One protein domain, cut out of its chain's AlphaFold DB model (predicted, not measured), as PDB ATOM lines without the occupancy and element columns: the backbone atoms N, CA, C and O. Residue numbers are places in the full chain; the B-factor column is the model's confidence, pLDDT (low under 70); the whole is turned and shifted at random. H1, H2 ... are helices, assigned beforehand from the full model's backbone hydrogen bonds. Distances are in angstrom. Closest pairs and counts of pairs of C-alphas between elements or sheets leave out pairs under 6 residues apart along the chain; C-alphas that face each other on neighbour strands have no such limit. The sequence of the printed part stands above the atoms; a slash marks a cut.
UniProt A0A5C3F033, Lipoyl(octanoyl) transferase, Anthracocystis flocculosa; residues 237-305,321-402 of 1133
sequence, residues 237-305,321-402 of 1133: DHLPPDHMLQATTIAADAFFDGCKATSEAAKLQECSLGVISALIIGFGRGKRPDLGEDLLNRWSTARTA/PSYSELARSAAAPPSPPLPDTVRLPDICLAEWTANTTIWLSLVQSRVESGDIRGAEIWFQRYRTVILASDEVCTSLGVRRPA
ATOM      1  N   ASP A 237      56.157 -47.998 -46.232       67.06
ATOM      2  CA  ASP A 237      57.284 -47.280 -45.604       67.06
ATOM      3  C   ASP A 237      58.661 -47.585 -46.226       67.06
ATOM      4  O   ASP A 237      59.690 -47.134 -45.716       67.06
ATOM      5  N   HIS A 238      58.708 -48.351 -47.320       69.56
ATOM      6  CA  HIS A 238      59.951 -48.906 -47.863       69.56
ATOM      7  C   HIS A 238      60.175 -48.634 -49.362       69.56
ATOM      8  O   HIS A 238      61.248 -48.963 -49.872       69.56
ATOM      9  N   LEU A 239      59.227 -48.000 -50.069       71.25
ATOM     10  CA  LEU A 239      59.313 -47.768 -51.518       71.25
ATOM     11  C   LEU A 239      59.426 -46.303 -51.979       71.25
ATOM     12  O   LEU A 239      58.864 -45.399 -51.358       71.25
ATOM     13  N   PRO A 240      60.081 -46.060 -53.138       72.94
ATOM     14  CA  PRO A 240      59.853 -44.866 -53.947       72.94
ATOM     15  C   PRO A 240      58.395 -44.789 -54.443       72.94
ATOM     16  O   PRO A 240      57.795 -45.836 -54.701       72.94
ATOM     17  N   PRO A 241      57.836 -43.581 -54.649       80.69
ATOM     18  CA  PRO A 241      56.437 -43.402 -55.035       80.69
ATOM     19  C   PRO A 241      55.995 -44.202 -56.263       80.69
ATOM     20  O   PRO A 241      54.990 -44.898 -56.191       80.69
ATOM     21  N   ASP A 242      56.758 -44.171 -57.355       76.94
ATOM     22  CA  ASP A 242      56.376 -44.801 -58.630       76.94
ATOM     23  C   ASP A 242      56.201 -46.324 -58.482       76.94
ATOM     24  O   ASP A 242      55.244 -46.913 -58.985       76.94
ATOM     25  N   HIS A 243      57.088 -46.959 -57.709       74.31
ATOM     26  CA  HIS A 243      56.986 -48.381 -57.379       74.31
ATOM     27  C   HIS A 243      55.836 -48.661 -56.407       74.31
ATOM     28  O   HIS A 243      55.224 -49.719 -56.489       74.31
ATOM     29  N   MET A 244      55.537 -47.740 -55.485       84.38
ATOM     30  CA  MET A 244      54.417 -47.901 -54.556       84.38
ATOM     31  C   MET A 244      53.070 -47.773 -55.275       84.38
ATOM     32  O   MET A 244      52.151 -48.534 -54.978       84.38
ATOM     33  N   LEU A 245      52.970 -46.882 -56.268       84.69
ATOM     34  CA  LEU A 245      51.838 -46.822 -57.190       84.69
ATOM     35  C   LEU A 245      51.688 -48.156 -57.925       84.69
ATOM     36  O   LEU A 245      50.647 -48.791 -57.808       84.69
ATOM     37  N   GLN A 246      52.747 -48.617 -58.597       80.19
ATOM     38  CA  GLN A 246      52.733 -49.867 -59.357       80.19
ATOM     39  C   GLN A 246      52.361 -51.082 -58.492       80.19
ATOM     40  O   GLN A 246      51.521 -51.879 -58.898       80.19
ATOM     41  N   ALA A 247      52.933 -51.213 -57.293       77.75
ATOM     42  CA  ALA A 247      52.616 -52.302 -56.371       77.75
ATOM     43  C   ALA A 247      51.173 -52.228 -55.842       77.75
ATOM     44  O   ALA A 247      50.538 -53.265 -55.674       77.75
ATOM     45  N   THR A 248      50.632 -51.024 -55.612       87.31
ATOM     46  CA  THR A 248      49.233 -50.847 -55.176       87.31
ATOM     47  C   THR A 248      48.252 -51.139 -56.311       87.31
ATOM     48  O   THR A 248      47.256 -51.818 -56.079       87.31
ATOM     49  N   THR A 249      48.556 -50.694 -57.534       84.81
ATOM     50  CA  THR A 249      47.803 -51.019 -58.754       84.81
ATOM     51  C   THR A 249      47.797 -52.528 -58.993       84.81
ATOM     52  O   THR A 249      46.734 -53.123 -58.935       84.81
ATOM     53  N   ILE A 250      48.956 -53.194 -59.074       79.06
ATOM     54  CA  ILE A 250      49.025 -54.661 -59.239       79.06
ATOM     55  C   ILE A 250      48.266 -55.402 -58.119       79.06
ATOM     56  O   ILE A 250      47.617 -56.415 -58.383       79.06
ATOM     57  N   ALA A 251      48.312 -54.908 -56.875       80.94
ATOM     58  CA  ALA A 251      47.584 -55.493 -55.749       80.94
ATOM     59  C   ALA A 251      46.057 -55.295 -55.809       80.94
ATOM     60  O   ALA A 251      45.323 -56.126 -55.272       80.94
ATOM     61  N   ALA A 252      45.587 -54.224 -56.454       82.38
ATOM     62  CA  ALA A 252      44.181 -54.005 -56.768       82.38
ATOM     63  C   ALA A 252      43.759 -54.857 -57.978       82.38
ATOM     64  O   ALA A 252      42.850 -55.673 -57.859       82.38
ATOM     65  N   ASP A 253      44.458 -54.739 -59.104       78.75
ATOM     66  CA  ASP A 253      44.123 -55.385 -60.376       78.75
ATOM     67  C   ASP A 253      44.082 -56.917 -60.230       78.75
ATOM     68  O   ASP A 253      43.088 -57.552 -60.573       78.75
ATOM     69  N   ALA A 254      45.084 -57.538 -59.592       73.06
ATOM     70  CA  ALA A 254      45.083 -58.988 -59.351       73.06
ATOM     71  C   ALA A 254      43.945 -59.460 -58.420       73.06
ATOM     72  O   ALA A 254      43.586 -60.641 -58.421       73.06
ATOM     73  N   PHE A 255      43.373 -58.558 -57.617       74.00
ATOM     74  CA  PHE A 255      42.200 -58.836 -56.798       74.00
ATOM     75  C   PHE A 255      40.895 -58.620 -57.578       74.00
ATOM     76  O   PHE A 255      39.990 -59.450 -57.466       74.00
ATOM     77  N   PHE A 256      40.795 -57.578 -58.408       73.56
ATOM     78  CA  PHE A 256      39.594 -57.236 -59.180       73.56
ATOM     79  C   PHE A 256      39.510 -57.991 -60.523       73.56
ATOM     80  O   PHE A 256      38.627 -58.847 -60.662       73.56
ATOM     81  N   ASP A 257      40.460 -57.783 -61.440       59.81
ATOM     82  CA  ASP A 257      40.469 -58.271 -62.836       59.81
ATOM     83  C   ASP A 257      40.590 -59.792 -62.989       59.81
ATOM     84  O   ASP A 257      40.244 -60.347 -64.032       59.81
ATOM     85  N   GLY A 258      41.031 -60.508 -61.949       55.06
ATOM     86  CA  GLY A 258      41.193 -61.970 -61.960       55.06
ATOM     87  C   GLY A 258      39.901 -62.793 -62.144       55.06
ATOM     88  O   GLY A 258      39.892 -63.981 -61.832       55.06
ATOM     89  N   CYS A 259      38.786 -62.190 -62.572       43.00
ATOM     90  CA  CYS A 259      37.484 -62.824 -62.787       43.00
ATOM     91  C   CYS A 259      36.711 -62.163 -63.948       43.00
ATOM     92  O   CYS A 259      36.647 -60.942 -64.059       43.00
ATOM     93  N   LYS A 260      36.049 -62.969 -64.789       46.69
ATOM     94  CA  LYS A 260      35.351 -62.497 -66.001       46.69
ATOM     95  C   LYS A 260      34.118 -61.630 -65.686       46.69
ATOM     96  O   LYS A 260      33.171 -62.130 -65.092       46.69
ATOM     97  N   ALA A 261      34.114 -60.391 -66.185       43.91
ATOM     98  CA  ALA A 261      32.973 -59.551 -66.608       43.91
ATOM     99  C   ALA A 261      31.771 -59.253 -65.671       43.91
ATOM    100  O   ALA A 261      31.029 -58.323 -65.971       43.91
ATOM    101  N   THR A 262      31.539 -59.972 -64.568       50.72
ATOM    102  CA  THR A 262      30.323 -59.817 -63.730       50.72
ATOM    103  C   THR A 262      30.592 -59.703 -62.224       50.72
ATOM    104  O   THR A 262      29.654 -59.655 -61.434       50.72
ATOM    105  N   SER A 263      31.861 -59.667 -61.798       62.72
ATOM    106  CA  SER A 263      32.239 -59.977 -60.405       62.72
ATOM    107  C   SER A 263      32.752 -58.822 -59.535       62.72
ATOM    108  O   SER A 263      32.833 -59.001 -58.319       62.72
ATOM    109  N   GLU A 264      33.103 -57.653 -60.089       70.25
ATOM    110  CA  GLU A 264      33.805 -56.619 -59.301       70.25
ATOM    111  C   GLU A 264      32.950 -56.093 -58.136       70.25
ATOM    112  O   GLU A 264      33.412 -56.065 -56.996       70.25
ATOM    113  N   ALA A 265      31.677 -55.768 -58.385       69.38
ATOM    114  CA  ALA A 265      30.763 -55.294 -57.344       69.38
ATOM    115  C   ALA A 265      30.563 -56.325 -56.212       69.38
ATOM    116  O   ALA A 265      30.526 -55.947 -55.043       69.38
ATOM    117  N   ALA A 266      30.510 -57.622 -56.534       70.62
ATOM    118  CA  ALA A 266      30.409 -58.686 -55.533       70.62
ATOM    119  C   ALA A 266      31.690 -58.790 -54.682       70.62
ATOM    120  O   ALA A 266      31.623 -58.801 -53.455       70.62
ATOM    121  N   LYS A 267      32.877 -58.748 -55.308       71.75
ATOM    122  CA  LYS A 267      34.156 -58.699 -54.573       71.75
ATOM    123  C   LYS A 267      34.263 -57.462 -53.680       71.75
ATOM    124  O   LYS A 267      34.758 -57.562 -52.563       71.75
ATOM    125  N   LEU A 268      33.784 -56.307 -54.147       77.31
ATOM    126  CA  LEU A 268      33.748 -55.070 -53.363       77.31
ATOM    127  C   LEU A 268      32.799 -55.182 -52.157       77.31
ATOM    128  O   LEU A 268      33.138 -54.694 -51.081       77.31
ATOM    129  N   GLN A 269      31.665 -55.881 -52.275       75.06
ATOM    130  CA  GLN A 269      30.807 -56.191 -51.123       75.06
ATOM    131  C   GLN A 269      31.543 -57.042 -50.067       75.06
ATOM    132  O   GLN A 269      31.403 -56.768 -48.873       75.06
ATOM    133  N   GLU A 270      32.374 -58.001 -50.498       73.81
ATOM    134  CA  GLU A 270      33.198 -58.881 -49.646       73.81
ATOM    135  C   GLU A 270      34.532 -58.259 -49.158       73.81
ATOM    136  O   GLU A 270      35.218 -58.829 -48.297       73.81
ATOM    137  N   CYS A 271      34.940 -57.092 -49.672       78.38
ATOM    138  CA  CYS A 271      36.171 -56.418 -49.247       78.38
ATOM    139  C   CYS A 271      36.123 -56.027 -47.764       78.38
ATOM    140  O   CYS A 271      35.246 -55.278 -47.329       78.38
ATOM    141  N   SER A 272      37.141 -56.427 -46.994       82.69
ATOM    142  CA  SER A 272      37.307 -55.914 -45.634       82.69
ATOM    143  C   SER A 272      37.913 -54.506 -45.631       82.69
ATOM    144  O   SER A 272      38.779 -54.164 -46.440       82.69
ATOM    145  N   LEU A 273      37.504 -53.695 -44.652       80.38
ATOM    146  CA  LEU A 273      37.954 -52.308 -44.465       80.38
ATOM    147  C   LEU A 273      39.483 -52.160 -44.400       80.38
ATOM    148  O   LEU A 273      40.027 -51.160 -44.858       80.38
ATOM    149  N   GLY A 274      40.191 -53.171 -43.882       81.50
ATOM    150  CA  GLY A 274      41.657 -53.202 -43.827       81.50
ATOM    151  C   GLY A 274      42.350 -53.363 -45.190       81.50
ATOM    152  O   GLY A 274      43.535 -53.052 -45.296       81.50
ATOM    153  N   VAL A 275      41.641 -53.812 -46.231       84.19
ATOM    154  CA  VAL A 275      42.131 -53.807 -47.624       84.19
ATOM    155  C   VAL A 275      41.942 -52.426 -48.228       84.19
ATOM    156  O   VAL A 275      42.910 -51.825 -48.680       84.19
ATOM    157  N   ILE A 276      40.716 -51.902 -48.162       87.12
ATOM    158  CA  ILE A 276      40.352 -50.587 -48.704       87.12
ATOM    159  C   ILE A 276      41.239 -49.493 -48.088       87.12
ATOM    160  O   ILE A 276      41.858 -48.715 -48.807       87.12
ATOM    161  N   SER A 277      41.410 -49.511 -46.762       88.50
ATOM    162  CA  SER A 277      42.331 -48.636 -46.026       88.50
ATOM    163  C   SER A 277      43.785 -48.732 -46.521       88.50
ATOM    164  O   SER A 277      44.416 -47.702 -46.769       88.50
ATOM    165  N   ALA A 278      44.313 -49.948 -46.708       88.44
ATOM    166  CA  ALA A 278      45.689 -50.153 -47.164       88.44
ATOM    167  C   ALA A 278      45.903 -49.673 -48.610       88.44
ATOM    168  O   ALA A 278      46.908 -49.020 -48.883       88.44
ATOM    169  N   LEU A 279      44.954 -49.941 -49.514       90.69
ATOM    170  CA  LEU A 279      45.005 -49.485 -50.907       90.69
ATOM    171  C   LEU A 279      44.919 -47.952 -51.004       90.69
ATOM    172  O   LEU A 279      45.735 -47.345 -51.693       90.69
ATOM    173  N   ILE A 280      44.016 -47.304 -50.254       90.88
ATOM    174  CA  ILE A 280      43.911 -45.832 -50.186       90.88
ATOM    175  C   ILE A 280      45.251 -45.196 -49.779       90.88
ATOM    176  O   ILE A 280      45.698 -44.234 -50.410       90.88
ATOM    177  N   ILE A 281      45.907 -45.740 -48.750       89.69
ATOM    178  CA  ILE A 281      47.225 -45.287 -48.275       89.69
ATOM    179  C   ILE A 281      48.302 -45.529 -49.347       89.69
ATOM    180  O   ILE A 281      49.047 -44.610 -49.693       89.69
ATOM    181  N   GLY A 282      48.343 -46.728 -49.939       88.19
ATOM    182  CA  GLY A 282      49.298 -47.086 -50.992       88.19
ATOM    183  C   GLY A 282      49.232 -46.167 -52.215       88.19
ATOM    184  O   GLY A 282      50.261 -45.649 -52.656       88.19
ATOM    185  N   PHE A 283      48.024 -45.858 -52.693       92.75
ATOM    186  CA  PHE A 283      47.799 -44.914 -53.791       92.75
ATOM    187  C   PHE A 283      48.229 -43.481 -53.440       92.75
ATOM    188  O   PHE A 283      48.796 -42.782 -54.283       92.75
ATOM    189  N   GLY A 284      48.051 -43.055 -52.186       90.06
ATOM    190  CA  GLY A 284      48.544 -41.768 -51.689       90.06
ATOM    191  C   GLY A 284      50.065 -41.654 -51.758       90.06
ATOM    192  O   GLY A 284      50.603 -40.707 -52.339       90.06
ATOM    193  N   ARG A 285      50.776 -42.674 -51.259       86.88
ATOM    194  CA  ARG A 285      52.242 -42.790 -51.390       86.88
ATOM    195  C   ARG A 285      52.685 -42.844 -52.847       86.88
ATOM    196  O   ARG A 285      53.672 -42.199 -53.194       86.88
ATOM    197  N   GLY A 286      51.900 -43.509 -53.692       87.62
ATOM    198  CA  GLY A 286      52.011 -43.522 -55.151       87.62
ATOM    199  C   GLY A 286      51.674 -42.207 -55.868       87.62
ATOM    200  O   GLY A 286      51.601 -42.190 -57.092       87.62
ATOM    201  N   LYS A 287      51.455 -41.102 -55.141       89.31
ATOM    202  CA  LYS A 287      51.084 -39.768 -55.663       89.31
ATOM    203  C   LYS A 287      49.756 -39.707 -56.421       89.31
ATOM    204  O   LYS A 287      49.482 -38.704 -57.076       89.31
ATOM    205  N   ARG A 288      48.906 -40.725 -56.279       90.62
ATOM    206  CA  ARG A 288      47.601 -40.848 -56.941       90.62
ATOM    207  C   ARG A 288      46.460 -41.082 -55.939       90.62
ATOM    208  O   ARG A 288      45.755 -42.083 -56.042       90.62
ATOM    209  N   PRO A 289      46.259 -40.187 -54.946       89.44
ATOM    210  CA  PRO A 289      45.203 -40.344 -53.937       89.44
ATOM    211  C   PRO A 289      43.798 -40.405 -54.562       89.44
ATOM    212  O   PRO A 289      42.902 -41.029 -54.005       89.44
ATOM    213  N   ASP A 290      43.633 -39.827 -55.755       87.25
ATOM    214  CA  ASP A 290      42.440 -39.908 -56.594       87.25
ATOM    215  C   ASP A 290      42.015 -41.353 -56.921       87.25
ATOM    216  O   ASP A 290      40.821 -41.637 -56.940       87.25
ATOM    217  N   LEU A 291      42.960 -42.287 -57.090       89.38
ATOM    218  CA  LEU A 291      42.649 -43.707 -57.322       89.38
ATOM    219  C   LEU A 291      42.115 -44.402 -56.061       89.38
ATOM    220  O   LEU A 291      41.247 -45.267 -56.149       89.38
ATOM    221  N   GLY A 292      42.597 -44.003 -54.879       88.62
ATOM    222  CA  GLY A 292      42.060 -44.480 -53.602       88.62
ATOM    223  C   GLY A 292      40.653 -43.942 -53.328       88.62
ATOM    224  O   GLY A 292      39.803 -44.658 -52.802       88.62
ATOM    225  N   GLU A 293      40.396 -42.696 -53.719       87.31
ATOM    226  CA  GLU A 293      39.088 -42.049 -53.608       87.31
ATOM    227  C   GLU A 293      38.054 -42.642 -54.585       87.31
ATOM    228  O   GLU A 293      36.912 -42.871 -54.185       87.31
ATOM    229  N   ASP A 294      38.451 -42.956 -55.823       86.06
ATOM    230  CA  ASP A 294      37.610 -43.676 -56.791       86.06
ATOM    231  C   ASP A 294      37.283 -45.105 -56.331       86.06
ATOM    232  O   ASP A 294      36.108 -45.469 -56.250       86.06
ATOM    233  N   LEU A 295      38.300 -45.891 -55.948       86.75
ATOM    234  CA  LEU A 295      38.128 -47.242 -55.402       86.75
ATOM    235  C   LEU A 295      37.100 -47.255 -54.263       86.75
ATOM    236  O   LEU A 295      36.228 -48.122 -54.209       86.75
ATOM    237  N   LEU A 296      37.190 -46.281 -53.360       83.38
ATOM    238  CA  LEU A 296      36.292 -46.158 -52.222       83.38
ATOM    239  C   LEU A 296      34.861 -45.762 -52.633       83.38
ATOM    240  O   LEU A 296      33.898 -46.254 -52.043       83.38
ATOM    241  N   ASN A 297      34.704 -44.926 -53.662       81.25
ATOM    242  CA  ASN A 297      33.396 -44.591 -54.222       81.25
ATOM    243  C   ASN A 297      32.730 -45.807 -54.895       81.25
ATOM    244  O   ASN A 297      31.554 -46.094 -54.652       81.25
ATOM    245  N   ARG A 298      33.495 -46.575 -55.683       82.38
ATOM    246  CA  ARG A 298      33.033 -47.834 -56.292       82.38
ATOM    247  C   ARG A 298      32.681 -48.877 -55.229       82.38
ATOM    248  O   ARG A 298      31.616 -49.485 -55.313       82.38
ATOM    249  N   TRP A 299      33.497 -49.004 -54.179       81.56
ATOM    250  CA  TRP A 299      33.220 -49.858 -53.016       81.56
ATOM    251  C   TRP A 299      31.901 -49.496 -52.319       81.56
ATOM    252  O   TRP A 299      31.056 -50.363 -52.094       81.56
ATOM    253  N   SER A 300      31.688 -48.208 -52.034       76.75
ATOM    254  CA  SER A 300      30.471 -47.732 -51.370       76.75
ATOM    255  C   SER A 300      29.218 -47.947 -52.229       76.75
ATOM    256  O   SER A 300      28.180 -48.346 -51.706       76.75
ATOM    257  N   THR A 301      29.326 -47.732 -53.544       76.19
ATOM    258  CA  THR A 301      28.231 -47.924 -54.513       76.19
ATOM    259  C   THR A 301      27.856 -49.402 -54.662       76.19
ATOM    260  O   THR A 301      26.678 -49.753 -54.692       76.19
ATOM    261  N   ALA A 302      28.852 -50.294 -54.696       77.19
ATOM    262  CA  ALA A 302      28.622 -51.734 -54.766       77.19
ATOM    263  C   ALA A 302      27.824 -52.262 -53.561       77.19
ATOM    264  O   ALA A 302      27.018 -53.180 -53.713       77.19
ATOM    265  N   ARG A 303      28.012 -51.680 -52.370       73.00
ATOM    266  CA  ARG A 303      27.331 -52.109 -51.139       73.00
ATOM    267  C   ARG A 303      25.884 -51.603 -51.038       73.00
ATOM    268  O   ARG A 303      25.013 -52.380 -50.652       73.00
ATOM    269  N   THR A 304      25.578 -50.376 -51.471       66.31
ATOM    270  CA  THR A 304      24.187 -49.864 -51.467       66.31
ATOM    271  C   THR A 304      23.288 -50.473 -52.553       66.31
ATOM    272  O   THR A 304      22.066 -50.520 -52.393       66.31
ATOM    273  N   ALA A 305      23.867 -51.032 -53.620       64.88
ATOM    274  CA  ALA A 305      23.124 -51.781 -54.636       64.88
ATOM    275  C   ALA A 305      22.519 -53.111 -54.126       64.88
ATOM    276  O   ALA A 305      21.662 -53.689 -54.791       64.88
ATOM    277  N   PRO A 321      22.199 -41.584 -49.876       69.56
ATOM    278  CA  PRO A 321      22.484 -40.193 -49.524       69.56
ATOM    279  C   PRO A 321      23.930 -39.799 -49.809       69.56
ATOM    280  O   PRO A 321      24.862 -40.490 -49.378       69.56
ATOM    281  N   SER A 322      24.118 -38.679 -50.504       76.81
ATOM    282  CA  SER A 322      25.434 -38.171 -50.886       76.81
ATOM    283  C   SER A 322      26.003 -37.169 -49.873       76.81
ATOM    284  O   SER A 322      25.276 -36.483 -49.146       76.81
ATOM    285  N   TYR A 323      27.331 -37.031 -49.844       76.38
ATOM    286  CA  TYR A 323      27.984 -35.976 -49.067       76.38
ATOM    287  C   TYR A 323      27.515 -34.575 -49.486       76.38
ATOM    288  O   TYR A 323      27.321 -33.713 -48.632       76.38
ATOM    289  N   SER A 324      27.303 -34.333 -50.780       76.88
ATOM    290  CA  SER A 324      26.855 -33.037 -51.299       76.88
ATOM    291  C   SER A 324      25.367 -32.768 -51.062       76.88
ATOM    292  O   SER A 324      24.942 -31.618 -51.147       76.88
ATOM    293  N   GLU A 325      24.557 -33.777 -50.744       74.69
ATOM    294  CA  GLU A 325      23.227 -33.594 -50.147       74.69
ATOM    295  C   GLU A 325      23.355 -33.171 -48.681       74.69
ATOM    296  O   GLU A 325      22.882 -32.093 -48.317       74.69
ATOM    297  N   LEU A 326      24.113 -33.923 -47.873       75.88
ATOM    298  CA  LEU A 326      24.360 -33.581 -46.469       75.88
ATOM    299  C   LEU A 326      24.941 -32.167 -46.301       75.88
ATOM    300  O   LEU A 326      24.474 -31.401 -45.464       75.88
ATOM    301  N   ALA A 327      25.924 -31.793 -47.121       73.38
ATOM    302  CA  ALA A 327      26.587 -30.492 -47.069       73.38
ATOM    303  C   ALA A 327      25.724 -29.319 -47.578       73.38
ATOM    304  O   ALA A 327      26.095 -28.169 -47.353       73.38
ATOM    305  N   ARG A 328      24.591 -29.586 -48.248       75.94
ATOM    306  CA  ARG A 328      23.566 -28.573 -48.567       75.94
ATOM    307  C   ARG A 328      22.520 -28.437 -47.459       75.94
ATOM    308  O   ARG A 328      21.990 -27.347 -47.275       75.94
ATOM    309  N   SER A 329      22.219 -29.522 -46.745       70.50
ATOM    310  CA  SER A 329      21.197 -29.555 -45.688       70.50
ATOM    311  C   SER A 329      21.727 -29.192 -44.296       70.50
ATOM    312  O   SER A 329      20.982 -28.660 -43.478       70.50
ATOM    313  N   ALA A 330      22.997 -29.471 -44.001       64.31
ATOM    314  CA  ALA A 330      23.612 -29.137 -42.723       64.31
ATOM    315  C   ALA A 330      24.051 -27.664 -42.680       64.31
ATOM    316  O   ALA A 330      24.789 -27.206 -43.549       64.31
ATOM    317  N   ALA A 331      23.717 -26.956 -41.595       59.47
ATOM    318  CA  ALA A 331      24.237 -25.618 -41.276       59.47
ATOM    319  C   ALA A 331      25.715 -25.646 -40.806       59.47
ATOM    320  O   ALA A 331      26.108 -24.970 -39.855       59.47
ATOM    321  N   ALA A 332      26.534 -26.487 -41.443       53.56
ATOM    322  CA  ALA A 332      27.942 -26.686 -41.135       53.56
ATOM    323  C   ALA A 332      28.789 -25.477 -41.590       53.56
ATOM    324  O   ALA A 332      28.419 -24.787 -42.545       53.56
ATOM    325  N   PRO A 333      29.950 -25.214 -40.958       56.12
ATOM    326  CA  PRO A 333      30.847 -24.152 -41.405       56.12
ATOM    327  C   PRO A 333      31.279 -24.386 -42.865       56.12
ATOM    328  O   PRO A 333      31.641 -25.515 -43.215       56.12
ATOM    329  N   PRO A 334      31.271 -23.350 -43.725       52.59
ATOM    330  CA  PRO A 334      31.550 -23.514 -45.145       52.59
ATOM    331  C   PRO A 334      32.968 -24.049 -45.358       52.59
ATOM    332  O   PRO A 334      33.952 -23.462 -44.899       52.59
ATOM    333  N   SER A 335      33.077 -25.163 -46.087       54.25
ATOM    334  CA  SER A 335      34.377 -25.665 -46.536       54.25
ATOM    335  C   SER A 335      35.054 -24.609 -47.419       54.25
ATOM    336  O   SER A 335      34.382 -24.015 -48.266       54.25
ATOM    337  N   PRO A 336      36.367 -24.356 -47.261       58.03
ATOM    338  CA  PRO A 336      37.066 -23.403 -48.114       58.03
ATOM    339  C   PRO A 336      36.980 -23.867 -49.577       58.03
ATOM    340  O   PRO A 336      37.118 -25.069 -49.826       58.03
ATOM    341  N   PRO A 337      36.778 -22.954 -50.547       56.12
ATOM    342  CA  PRO A 337      36.616 -23.333 -51.946       56.12
ATOM    343  C   PRO A 337      37.816 -24.154 -52.428       56.12
ATOM    344  O   PRO A 337      38.973 -23.852 -52.106       56.12
ATOM    345  N   LEU A 338      37.537 -25.213 -53.186       55.41
ATOM    346  CA  LEU A 338      38.563 -26.039 -53.821       55.41
ATOM    347  C   LEU A 338      39.307 -25.224 -54.897       55.41
ATOM    348  O   LEU A 338      38.731 -24.307 -55.476       55.41
ATOM    349  N   PRO A 339      40.590 -25.520 -55.171       56.41
ATOM    350  CA  PRO A 339      41.212 -25.124 -56.428       56.41
ATOM    351  C   PRO A 339      40.712 -26.055 -57.542       56.41
ATOM    352  O   PRO A 339      40.521 -27.247 -57.299       56.41
ATOM    353  N   ASP A 340      40.581 -25.558 -58.771       52.50
ATOM    354  CA  ASP A 340      39.993 -26.312 -59.898       52.50
ATOM    355  C   ASP A 340      40.749 -27.612 -60.252       52.50
ATOM    356  O   ASP A 340      40.215 -28.512 -60.902       52.50
ATOM    357  N   THR A 341      41.998 -27.729 -59.791       52.78
ATOM    358  CA  THR A 341      42.863 -28.906 -59.936       52.78
ATOM    359  C   THR A 341      42.554 -30.045 -58.960       52.78
ATOM    360  O   THR A 341      42.981 -31.172 -59.203       52.78
ATOM    361  N   VAL A 342      41.829 -29.797 -57.864       58.38
ATOM    362  CA  VAL A 342      41.465 -30.829 -56.881       58.38
ATOM    363  C   VAL A 342      40.003 -31.205 -57.078       58.38
ATOM    364  O   VAL A 342      39.100 -30.586 -56.523       58.38
ATOM    365  N   ARG A 343      39.772 -32.273 -57.843       62.09
ATOM    366  CA  ARG A 343      38.499 -33.000 -57.804       62.09
ATOM    367  C   ARG A 343      38.510 -33.963 -56.614       62.09
ATOM    368  O   ARG A 343      39.534 -34.583 -56.329       62.09
ATOM    369  N   LEU A 344      37.365 -34.068 -55.945       67.31
ATOM    370  CA  LEU A 344      37.049 -35.069 -54.925       67.31
ATOM    371  C   LEU A 344      35.717 -35.715 -55.332       67.31
ATOM    372  O   LEU A 344      34.806 -34.962 -55.691       67.31
ATOM    373  N   PRO A 345      35.553 -37.047 -55.269       71.00
ATOM    374  CA  PRO A 345      34.269 -37.670 -55.566       71.00
ATOM    375  C   PRO A 345      33.202 -37.230 -54.558       71.00
ATOM    376  O   PRO A 345      33.507 -36.884 -53.409       71.00
ATOM    377  N   ASP A 346      31.945 -37.249 -54.990       72.62
ATOM    378  CA  ASP A 346      30.806 -37.167 -54.083       72.62
ATOM    379  C   ASP A 346      30.496 -38.581 -53.586       72.62
ATOM    380  O   ASP A 346      30.241 -39.476 -54.387       72.62
ATOM    381  N   ILE A 347      30.620 -38.799 -52.279       73.50
ATOM    382  CA  ILE A 347      30.589 -40.132 -51.668       73.50
ATOM    383  C   ILE A 347      29.212 -40.436 -51.081       73.50
ATOM    384  O   ILE A 347      28.564 -39.550 -50.523       73.50
ATOM    385  N   CYS A 348      28.789 -41.698 -51.150       73.19
ATOM    386  CA  CYS A 348      27.599 -42.156 -50.441       73.19
ATOM    387  C   CYS A 348      27.891 -42.346 -48.941       73.19
ATOM    388  O   CYS A 348      28.920 -42.902 -48.571       73.19
ATOM    389  N   LEU A 349      26.974 -41.908 -48.075       69.06
ATOM    390  CA  LEU A 349      27.168 -41.859 -46.622       69.06
ATOM    391  C   LEU A 349      26.587 -43.051 -45.840       69.06
ATOM    392  O   LEU A 349      26.839 -43.155 -44.640       69.06
ATOM    393  N   ALA A 350      25.826 -43.939 -46.488       60.28
ATOM    394  CA  ALA A 350      24.918 -44.894 -45.832       60.28
ATOM    395  C   ALA A 350      25.550 -45.809 -44.754       60.28
ATOM    396  O   ALA A 350      24.870 -46.179 -43.800       60.28
ATOM    397  N   GLU A 351      26.842 -46.142 -44.866       60.78
ATOM    398  CA  GLU A 351      27.587 -46.963 -43.887       60.78
ATOM    399  C   GLU A 351      28.808 -46.244 -43.264       60.78
ATOM    400  O   GLU A 351      29.550 -46.823 -42.470       60.78
ATOM    401  N   TRP A 352      29.072 -44.989 -43.639       65.88
ATOM    402  CA  TRP A 352      30.388 -44.352 -43.456       65.88
ATOM    403  C   TRP A 352      30.637 -43.724 -42.086       65.88
ATOM    404  O   TRP A 352      31.784 -43.535 -41.671       65.88
ATOM    405  N   THR A 353      29.574 -43.300 -41.415       57.34
ATOM    406  CA  THR A 353      29.653 -42.290 -40.349       57.34
ATOM    407  C   THR A 353      30.351 -42.779 -39.079       57.34
ATOM    408  O   THR A 353      30.958 -41.980 -38.371       57.34
ATOM    409  N   ALA A 354      30.331 -44.089 -38.824       55.25
ATOM    410  CA  ALA A 354      31.000 -44.734 -37.694       55.25
ATOM    411  C   ALA A 354      32.454 -45.168 -37.983       55.25
ATOM    412  O   ALA A 354      33.116 -45.714 -37.102       55.25
ATOM    413  N   ASN A 355      32.966 -44.979 -39.205       73.81
ATOM    414  CA  ASN A 355      34.161 -45.681 -39.682       73.81
ATOM    415  C   ASN A 355      35.426 -44.804 -39.729       73.81
ATOM    416  O   ASN A 355      35.959 -44.484 -40.796       73.81
ATOM    417  N   THR A 356      35.925 -44.410 -38.554       76.44
ATOM    418  CA  THR A 356      37.089 -43.515 -38.389       76.44
ATOM    419  C   THR A 356      38.320 -43.953 -39.196       76.44
ATOM    420  O   THR A 356      39.048 -43.106 -39.711       76.44
ATOM    421  N   THR A 357      38.549 -45.261 -39.358       82.19
ATOM    422  CA  THR A 357      39.700 -45.811 -40.092       82.19
ATOM    423  C   THR A 357      39.764 -45.330 -41.541       82.19
ATOM    424  O   THR A 357      40.840 -44.965 -42.003       82.19
ATOM    425  N   ILE A 358      38.634 -45.271 -42.254       84.38
ATOM    426  CA  ILE A 358      38.605 -44.830 -43.657       84.38
ATOM    427  C   ILE A 358      38.872 -43.321 -43.769       84.38
ATOM    428  O   ILE A 358      39.683 -42.904 -44.598       84.38
ATOM    429  N   TRP A 359      38.282 -42.510 -42.885       84.50
ATOM    430  CA  TRP A 359      38.551 -41.067 -42.812       84.50
ATOM    431  C   TRP A 359      40.035 -40.765 -42.565       84.50
ATOM    432  O   TRP A 359      40.616 -39.903 -43.228       84.50
ATOM    433  N   LEU A 360      40.673 -41.512 -41.658       86.38
ATOM    434  CA  LEU A 360      42.109 -41.402 -41.393       86.38
ATOM    435  C   LEU A 360      42.955 -41.792 -42.606       86.38
ATOM    436  O   LEU A 360      43.934 -41.104 -42.897       86.38
ATOM    437  N   SER A 361      42.576 -42.846 -43.331       89.06
ATOM    438  CA  SER A 361      43.291 -43.297 -44.528       89.06
ATOM    439  C   SER A 361      43.191 -42.299 -45.683       89.06
ATOM    440  O   SER A 361      44.198 -42.047 -46.335       89.06
ATOM    441  N   LEU A 362      42.034 -41.664 -45.896       88.38
ATOM    442  CA  LEU A 362      41.855 -40.603 -46.902       88.38
ATOM    443  C   LEU A 362      42.707 -39.364 -46.595       88.38
ATOM    444  O   LEU A 362      43.476 -38.902 -47.442       88.38
ATOM    445  N   VAL A 363      42.625 -38.867 -45.356       88.31
ATOM    446  CA  VAL A 363      43.455 -37.752 -44.877       88.31
ATOM    447  C   VAL A 363      44.942 -38.099 -45.015       88.31
ATOM    448  O   VAL A 363      45.722 -37.281 -45.502       88.31
ATOM    449  N   GLN A 364      45.346 -39.323 -44.661       87.00
ATOM    450  CA  GLN A 364      46.735 -39.766 -44.778       87.00
ATOM    451  C   GLN A 364      47.202 -39.909 -46.234       87.00
ATOM    452  O   GLN A 364      48.315 -39.497 -46.549       87.00
ATOM    453  N   SER A 365      46.355 -40.427 -47.124       90.00
ATOM    454  CA  SER A 365      46.653 -40.607 -48.549       90.00
ATOM    455  C   SER A 365      47.007 -39.279 -49.227       90.00
ATOM    456  O   SER A 365      48.037 -39.159 -49.896       90.00
ATOM    457  N   ARG A 366      46.220 -38.227 -48.958       88.62
ATOM    458  CA  ARG A 366      46.492 -36.860 -49.435       88.62
ATOM    459  C   ARG A 366      47.769 -36.257 -48.831       88.62
ATOM    460  O   ARG A 366      48.524 -35.591 -49.532       88.62
ATOM    461  N   VAL A 367      48.089 -36.537 -47.568       86.19
ATOM    462  CA  VAL A 367      49.359 -36.098 -46.947       86.19
ATOM    463  C   VAL A 367      50.568 -36.775 -47.584       86.19
ATOM    464  O   VAL A 367      51.597 -36.138 -47.803       86.19
ATOM    465  N   GLU A 368      50.451 -38.068 -47.873       83.44
ATOM    466  CA  GLU A 368      51.523 -38.871 -48.453       83.44
ATOM    467  C   GLU A 368      51.730 -38.571 -49.941       83.44
ATOM    468  O   GLU A 368      52.873 -38.605 -50.414       83.44
ATOM    469  N   SER A 369      50.684 -38.134 -50.654       85.25
ATOM    470  CA  SER A 369      50.838 -37.513 -51.972       85.25
ATOM    471  C   SER A 369      51.551 -36.156 -51.866       85.25
ATOM    472  O   SER A 369      52.461 -35.869 -52.648       85.25
ATOM    473  N   GLY A 370      51.249 -35.384 -50.820       82.44
ATOM    474  CA  GLY A 370      51.772 -34.040 -50.556       82.44
ATOM    475  C   GLY A 370      50.698 -32.948 -50.638       82.44
ATOM    476  O   GLY A 370      50.985 -31.784 -50.358       82.44
ATOM    477  N   ASP A 371      49.463 -33.317 -50.979       84.31
ATOM    478  CA  ASP A 371      48.301 -32.436 -51.018       84.31
ATOM    479  C   ASP A 371      47.715 -32.200 -49.614       84.31
ATOM    480  O   ASP A 371      46.695 -32.761 -49.205       84.31
ATOM    481  N   ILE A 372      48.361 -31.308 -48.863       82.62
ATOM    482  CA  ILE A 372      47.882 -30.880 -47.541       82.62
ATOM    483  C   ILE A 372      46.495 -30.206 -47.631       82.62
ATOM    484  O   ILE A 372      45.720 -30.290 -46.682       82.62
ATOM    485  N   ARG A 373      46.135 -29.586 -48.767       81.81
ATOM    486  CA  ARG A 373      44.832 -28.916 -48.941       81.81
ATOM    487  C   ARG A 373      43.703 -29.932 -49.129       81.81
ATOM    488  O   ARG A 373      42.664 -29.788 -48.497       81.81
ATOM    489  N   GLY A 374      43.912 -30.988 -49.913       82.56
ATOM    490  CA  GLY A 374      42.984 -32.118 -50.002       82.56
ATOM    491  C   GLY A 374      42.814 -32.848 -48.666       82.56
ATOM    492  O   GLY A 374      41.694 -33.212 -48.313       82.56
ATOM    493  N   ALA A 375      43.883 -32.982 -47.873       86.62
ATOM    494  CA  ALA A 375      43.801 -33.518 -46.510       86.62
ATOM    495  C   ALA A 375      42.966 -32.617 -45.573       86.62
ATOM    496  O   ALA A 375      42.100 -33.112 -44.852       86.62
ATOM    497  N   GLU A 376      43.165 -31.292 -45.634       85.81
ATOM    498  CA  GLU A 376      42.335 -30.305 -44.926       85.81
ATOM    499  C   GLU A 376      40.849 -30.420 -45.305       85.81
ATOM    500  O   GLU A 376      39.989 -30.350 -44.428       85.81
ATOM    501  N   ILE A 377      40.539 -30.643 -46.584       84.81
ATOM    502  CA  ILE A 377      39.157 -30.745 -47.072       84.81
ATOM    503  C   ILE A 377      38.510 -32.072 -46.649       84.81
ATOM    504  O   ILE A 377      37.380 -32.051 -46.171       84.81
ATOM    505  N   TRP A 378      39.212 -33.210 -46.721       86.25
ATOM    506  CA  TRP A 378      38.699 -34.480 -46.182       86.25
ATOM    507  C   TRP A 378      38.435 -34.427 -44.673       86.25
ATOM    508  O   TRP A 378      37.446 -34.990 -44.203       86.25
ATOM    509  N   PHE A 379      39.256 -33.692 -43.922       87.56
ATOM    510  CA  PHE A 379      38.997 -33.420 -42.511       87.56
ATOM    511  C   PHE A 379      37.745 -32.545 -42.296       87.56
ATOM    512  O   PHE A 379      36.945 -32.853 -41.416       87.56
ATOM    513  N   GLN A 380      37.505 -31.510 -43.116       84.31
ATOM    514  CA  GLN A 380      36.241 -30.759 -43.045       84.31
ATOM    515  C   GLN A 380      35.029 -31.622 -43.438       84.31
ATOM    516  O   GLN A 380      34.003 -31.536 -42.772       84.31
ATOM    517  N   ARG A 381      35.157 -32.520 -44.428       84.00
ATOM    518  CA  ARG A 381      34.100 -33.491 -44.775       84.00
ATOM    519  C   ARG A 381      33.729 -34.385 -43.583       84.00
ATOM    520  O   ARG A 381      32.545 -34.564 -43.313       84.00
ATOM    521  N   TYR A 382      34.717 -34.883 -42.831       84.25
ATOM    522  CA  TYR A 382      34.483 -35.621 -41.581       84.25
ATOM    523  C   TYR A 382      33.736 -34.769 -40.540       84.25
ATOM    524  O   TYR A 382      32.745 -35.230 -39.975       84.25
ATOM    525  N   ARG A 383      34.149 -33.506 -40.333       85.19
ATOM    526  CA  ARG A 383      33.462 -32.571 -39.419       85.19
ATOM    527  C   ARG A 383      31.996 -32.367 -39.804       85.19
ATOM    528  O   ARG A 383      31.127 -32.509 -38.951       85.19
ATOM    529  N   THR A 384      31.700 -32.109 -41.079       80.62
ATOM    530  CA  THR A 384      30.321 -31.964 -41.581       80.62
ATOM    531  C   THR A 384      29.461 -33.203 -41.301       80.62
ATOM    532  O   THR A 384      28.285 -33.056 -40.983       80.62
ATOM    533  N   VAL A 385      30.038 -34.410 -41.347       79.19
ATOM    534  CA  VAL A 385      29.326 -35.668 -41.051       79.19
ATOM    535  C   VAL A 385      29.000 -35.839 -39.561       79.19
ATOM    536  O   VAL A 385      27.902 -36.285 -39.239       79.19
ATOM    537  N   ILE A 386      29.896 -35.473 -38.638       80.25
ATOM    538  CA  ILE A 386      29.644 -35.627 -37.186       80.25
ATOM    539  C   ILE A 386      28.825 -34.473 -36.570       80.25
ATOM    540  O   ILE A 386      28.164 -34.662 -35.540       80.25
ATOM    541  N   LEU A 387      28.854 -33.295 -37.204       79.19
ATOM    542  CA  LEU A 387      28.129 -32.083 -36.794       79.19
ATOM    543  C   LEU A 387      26.712 -31.973 -37.378       79.19
ATOM    544  O   LEU A 387      25.968 -31.080 -36.971       79.19
ATOM    545  N   ALA A 388      26.330 -32.833 -38.323       77.19
ATOM    546  CA  ALA A 388      24.973 -32.854 -38.860       77.19
ATOM    547  C   ALA A 388      23.940 -33.100 -37.742       77.19
ATOM    548  O   ALA A 388      24.163 -33.921 -36.849       77.19
ATOM    549  N   SER A 389      22.812 -32.381 -37.787       73.00
ATOM    550  CA  SER A 389      21.733 -32.565 -36.811       73.00
ATOM    551  C   SER A 389      21.061 -33.922 -36.996       73.00
ATOM    552  O   SER A 389      21.065 -34.489 -38.091       73.00
ATOM    553  N   ASP A 390      20.443 -34.436 -35.934       70.50
ATOM    554  CA  ASP A 390      19.795 -35.748 -35.976       70.50
ATOM    555  C   ASP A 390      18.587 -35.748 -36.944       70.50
ATOM    556  O   ASP A 390      18.307 -36.758 -37.586       70.50
ATOM    557  N   GLU A 391      17.943 -34.592 -37.154       74.62
ATOM    558  CA  GLU A 391      16.890 -34.354 -38.159       74.62
ATOM    559  C   GLU A 391      17.407 -34.442 -39.606       74.62
ATOM    560  O   GLU A 391      16.790 -35.086 -40.460       74.62
ATOM    561  N   VAL A 392      18.561 -33.828 -39.896       74.06
ATOM    562  CA  VAL A 392      19.210 -33.890 -41.219       74.06
ATOM    563  C   VAL A 392      19.769 -35.292 -41.480       74.06
ATOM    564  O   VAL A 392      19.619 -35.822 -42.578       74.06
ATOM    565  N   CYS A 393      20.336 -35.940 -40.460       72.81
ATOM    566  CA  CYS A 393      20.739 -37.346 -40.522       72.81
ATOM    567  C   CYS A 393      19.537 -38.251 -40.850       72.81
ATOM    568  O   CYS A 393      19.589 -39.031 -41.801       72.81
ATOM    569  N   THR A 394      18.428 -38.096 -40.119       74.31
ATOM    570  CA  THR A 394      17.212 -38.910 -40.281       74.31
ATOM    571  C   THR A 394      16.542 -38.693 -41.638       74.31
ATOM    572  O   THR A 394      16.194 -39.668 -42.298       74.31
ATOM    573  N   SER A 395      16.401 -37.444 -42.094       70.62
ATOM    574  CA  SER A 395      15.780 -37.144 -43.397       70.62
ATOM    575  C   SER A 395      16.596 -37.644 -44.597       70.62
ATOM    576  O   SER A 395      16.015 -37.945 -45.637       70.62
ATOM    577  N   LEU A 396      17.912 -37.809 -44.439       69.38
ATOM    578  CA  LEU A 396      18.796 -38.437 -45.428       69.38
ATOM    579  C   LEU A 396      18.981 -39.953 -45.211       69.38
ATOM    580  O   LEU A 396      19.697 -40.591 -45.974       69.38
ATOM    581  N   GLY A 397      18.373 -40.559 -44.184       66.56
ATOM    582  CA  GLY A 397      18.539 -41.987 -43.870       66.56
ATOM    583  C   GLY A 397      19.936 -42.378 -43.358       66.56
ATOM    584  O   GLY A 397      20.297 -43.555 -43.368       66.56
ATOM    585  N   VAL A 398      20.731 -41.406 -42.908       68.69
ATOM    586  CA  VAL A 398      22.096 -41.585 -42.400       68.69
ATOM    587  C   VAL A 398      22.062 -41.739 -40.877       68.69
ATOM    588  O   VAL A 398      21.449 -40.936 -40.179       68.69
ATOM    589  N   ARG A 399      22.753 -42.740 -40.317       64.25
ATOM    590  CA  ARG A 399      22.942 -42.835 -38.854       64.25
ATOM    591  C   ARG A 399      24.103 -41.952 -38.404       64.25
ATOM    592  O   ARG A 399      25.154 -41.958 -39.037       64.25
ATOM    593  N   ARG A 400      23.956 -41.256 -37.279       66.81
ATOM    594  CA  ARG A 400      25.042 -40.509 -36.623       66.81
ATOM    595  C   ARG A 400      25.927 -41.457 -35.785       66.81
ATOM    596  O   ARG A 400      25.391 -42.424 -35.239       66.81
ATOM    597  N   PRO A 401      27.254 -41.243 -35.666       63.75
ATOM    598  CA  PRO A 401      28.091 -42.071 -34.797       63.75
ATOM    599  C   PRO A 401      27.817 -41.757 -33.322       63.75
ATOM    600  O   PRO A 401      27.670 -40.595 -32.951       63.75
ATOM    601  N   ALA A 402      27.791 -42.790 -32.474       56.69
ATOM    602  CA  ALA A 402      27.429 -42.660 -31.057       56.69
ATOM    603  C   ALA A 402      28.402 -41.790 -30.233       56.69
ATOM    604  O   ALA A 402      27.999 -41.194 -29.239       56.69
TER     605      ALA A 402
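This is residues 237 to 305 and 321 to 402 of the 1133 residues of the protein "Lipoyl(octanoyl) transferase" of Anthracocystis flocculosa (UniProt A0A5C3F033). Helices H1, H3, H6 and H7 stand side by side in a row, and H4 packs on H3 and H6 to make a three-helix core. The short H2 crosses one end of H4, while the short H5 and H8 lie at the end of the domain away from H1. The printed part has 151 residues with eight named helices, H1 to H8 in chain order, and no named strand; it is all helix and compact, with a radius of gyration of the C-alphas of 15.8 A and spans of 44 by 35 by 28 A.

Start at H1, residues 241 to 256; it touches H3, residues 273 to 285, closest at C-alphas 241 and 285, 5.6 A. H2, residues 264 to 270, touches residues 298 to 303 of H4, residues 289 to 305, about perpendicular at 79 degrees, closest at C-alphas 265 and 302, 4.9 A. H3, H4 and H6, residues 356 to 369, form an up-and-down bundle, each running against the one before; C-alphas 284 and 365 of H3 and H6 come closest, 3.8 A. H6 and H7, residues 372 to 387, form a hairpin, closest at C-alphas 363 and 375, 4.6 A. H5, residues 323 to 329, touches H7 with C-alphas 327 and 384 closest, 6.8 A, and only just touches H8, residues 390 to 395, with 3 pairs of C-alphas within 8 A. Every O i to N i+4 pair is within hydrogen-bond range except in H1, 11 of 12, and H5, 2 of 3.

Find C-alpha 241 at (56.437, -43.402, -55.035), where H1 begins its 22.2 A. H4 runs 24.9 A and H7 22.5 A; H8 ends at C-alpha 395, (15.780, -37.144, -43.397).

Residues 306 to 320 are not printed; C-alphas 305 and 321 are 12.7 A apart. The link from H5 to H6 is long, and pLDDT is under 70 in residues 330 to 344, among others.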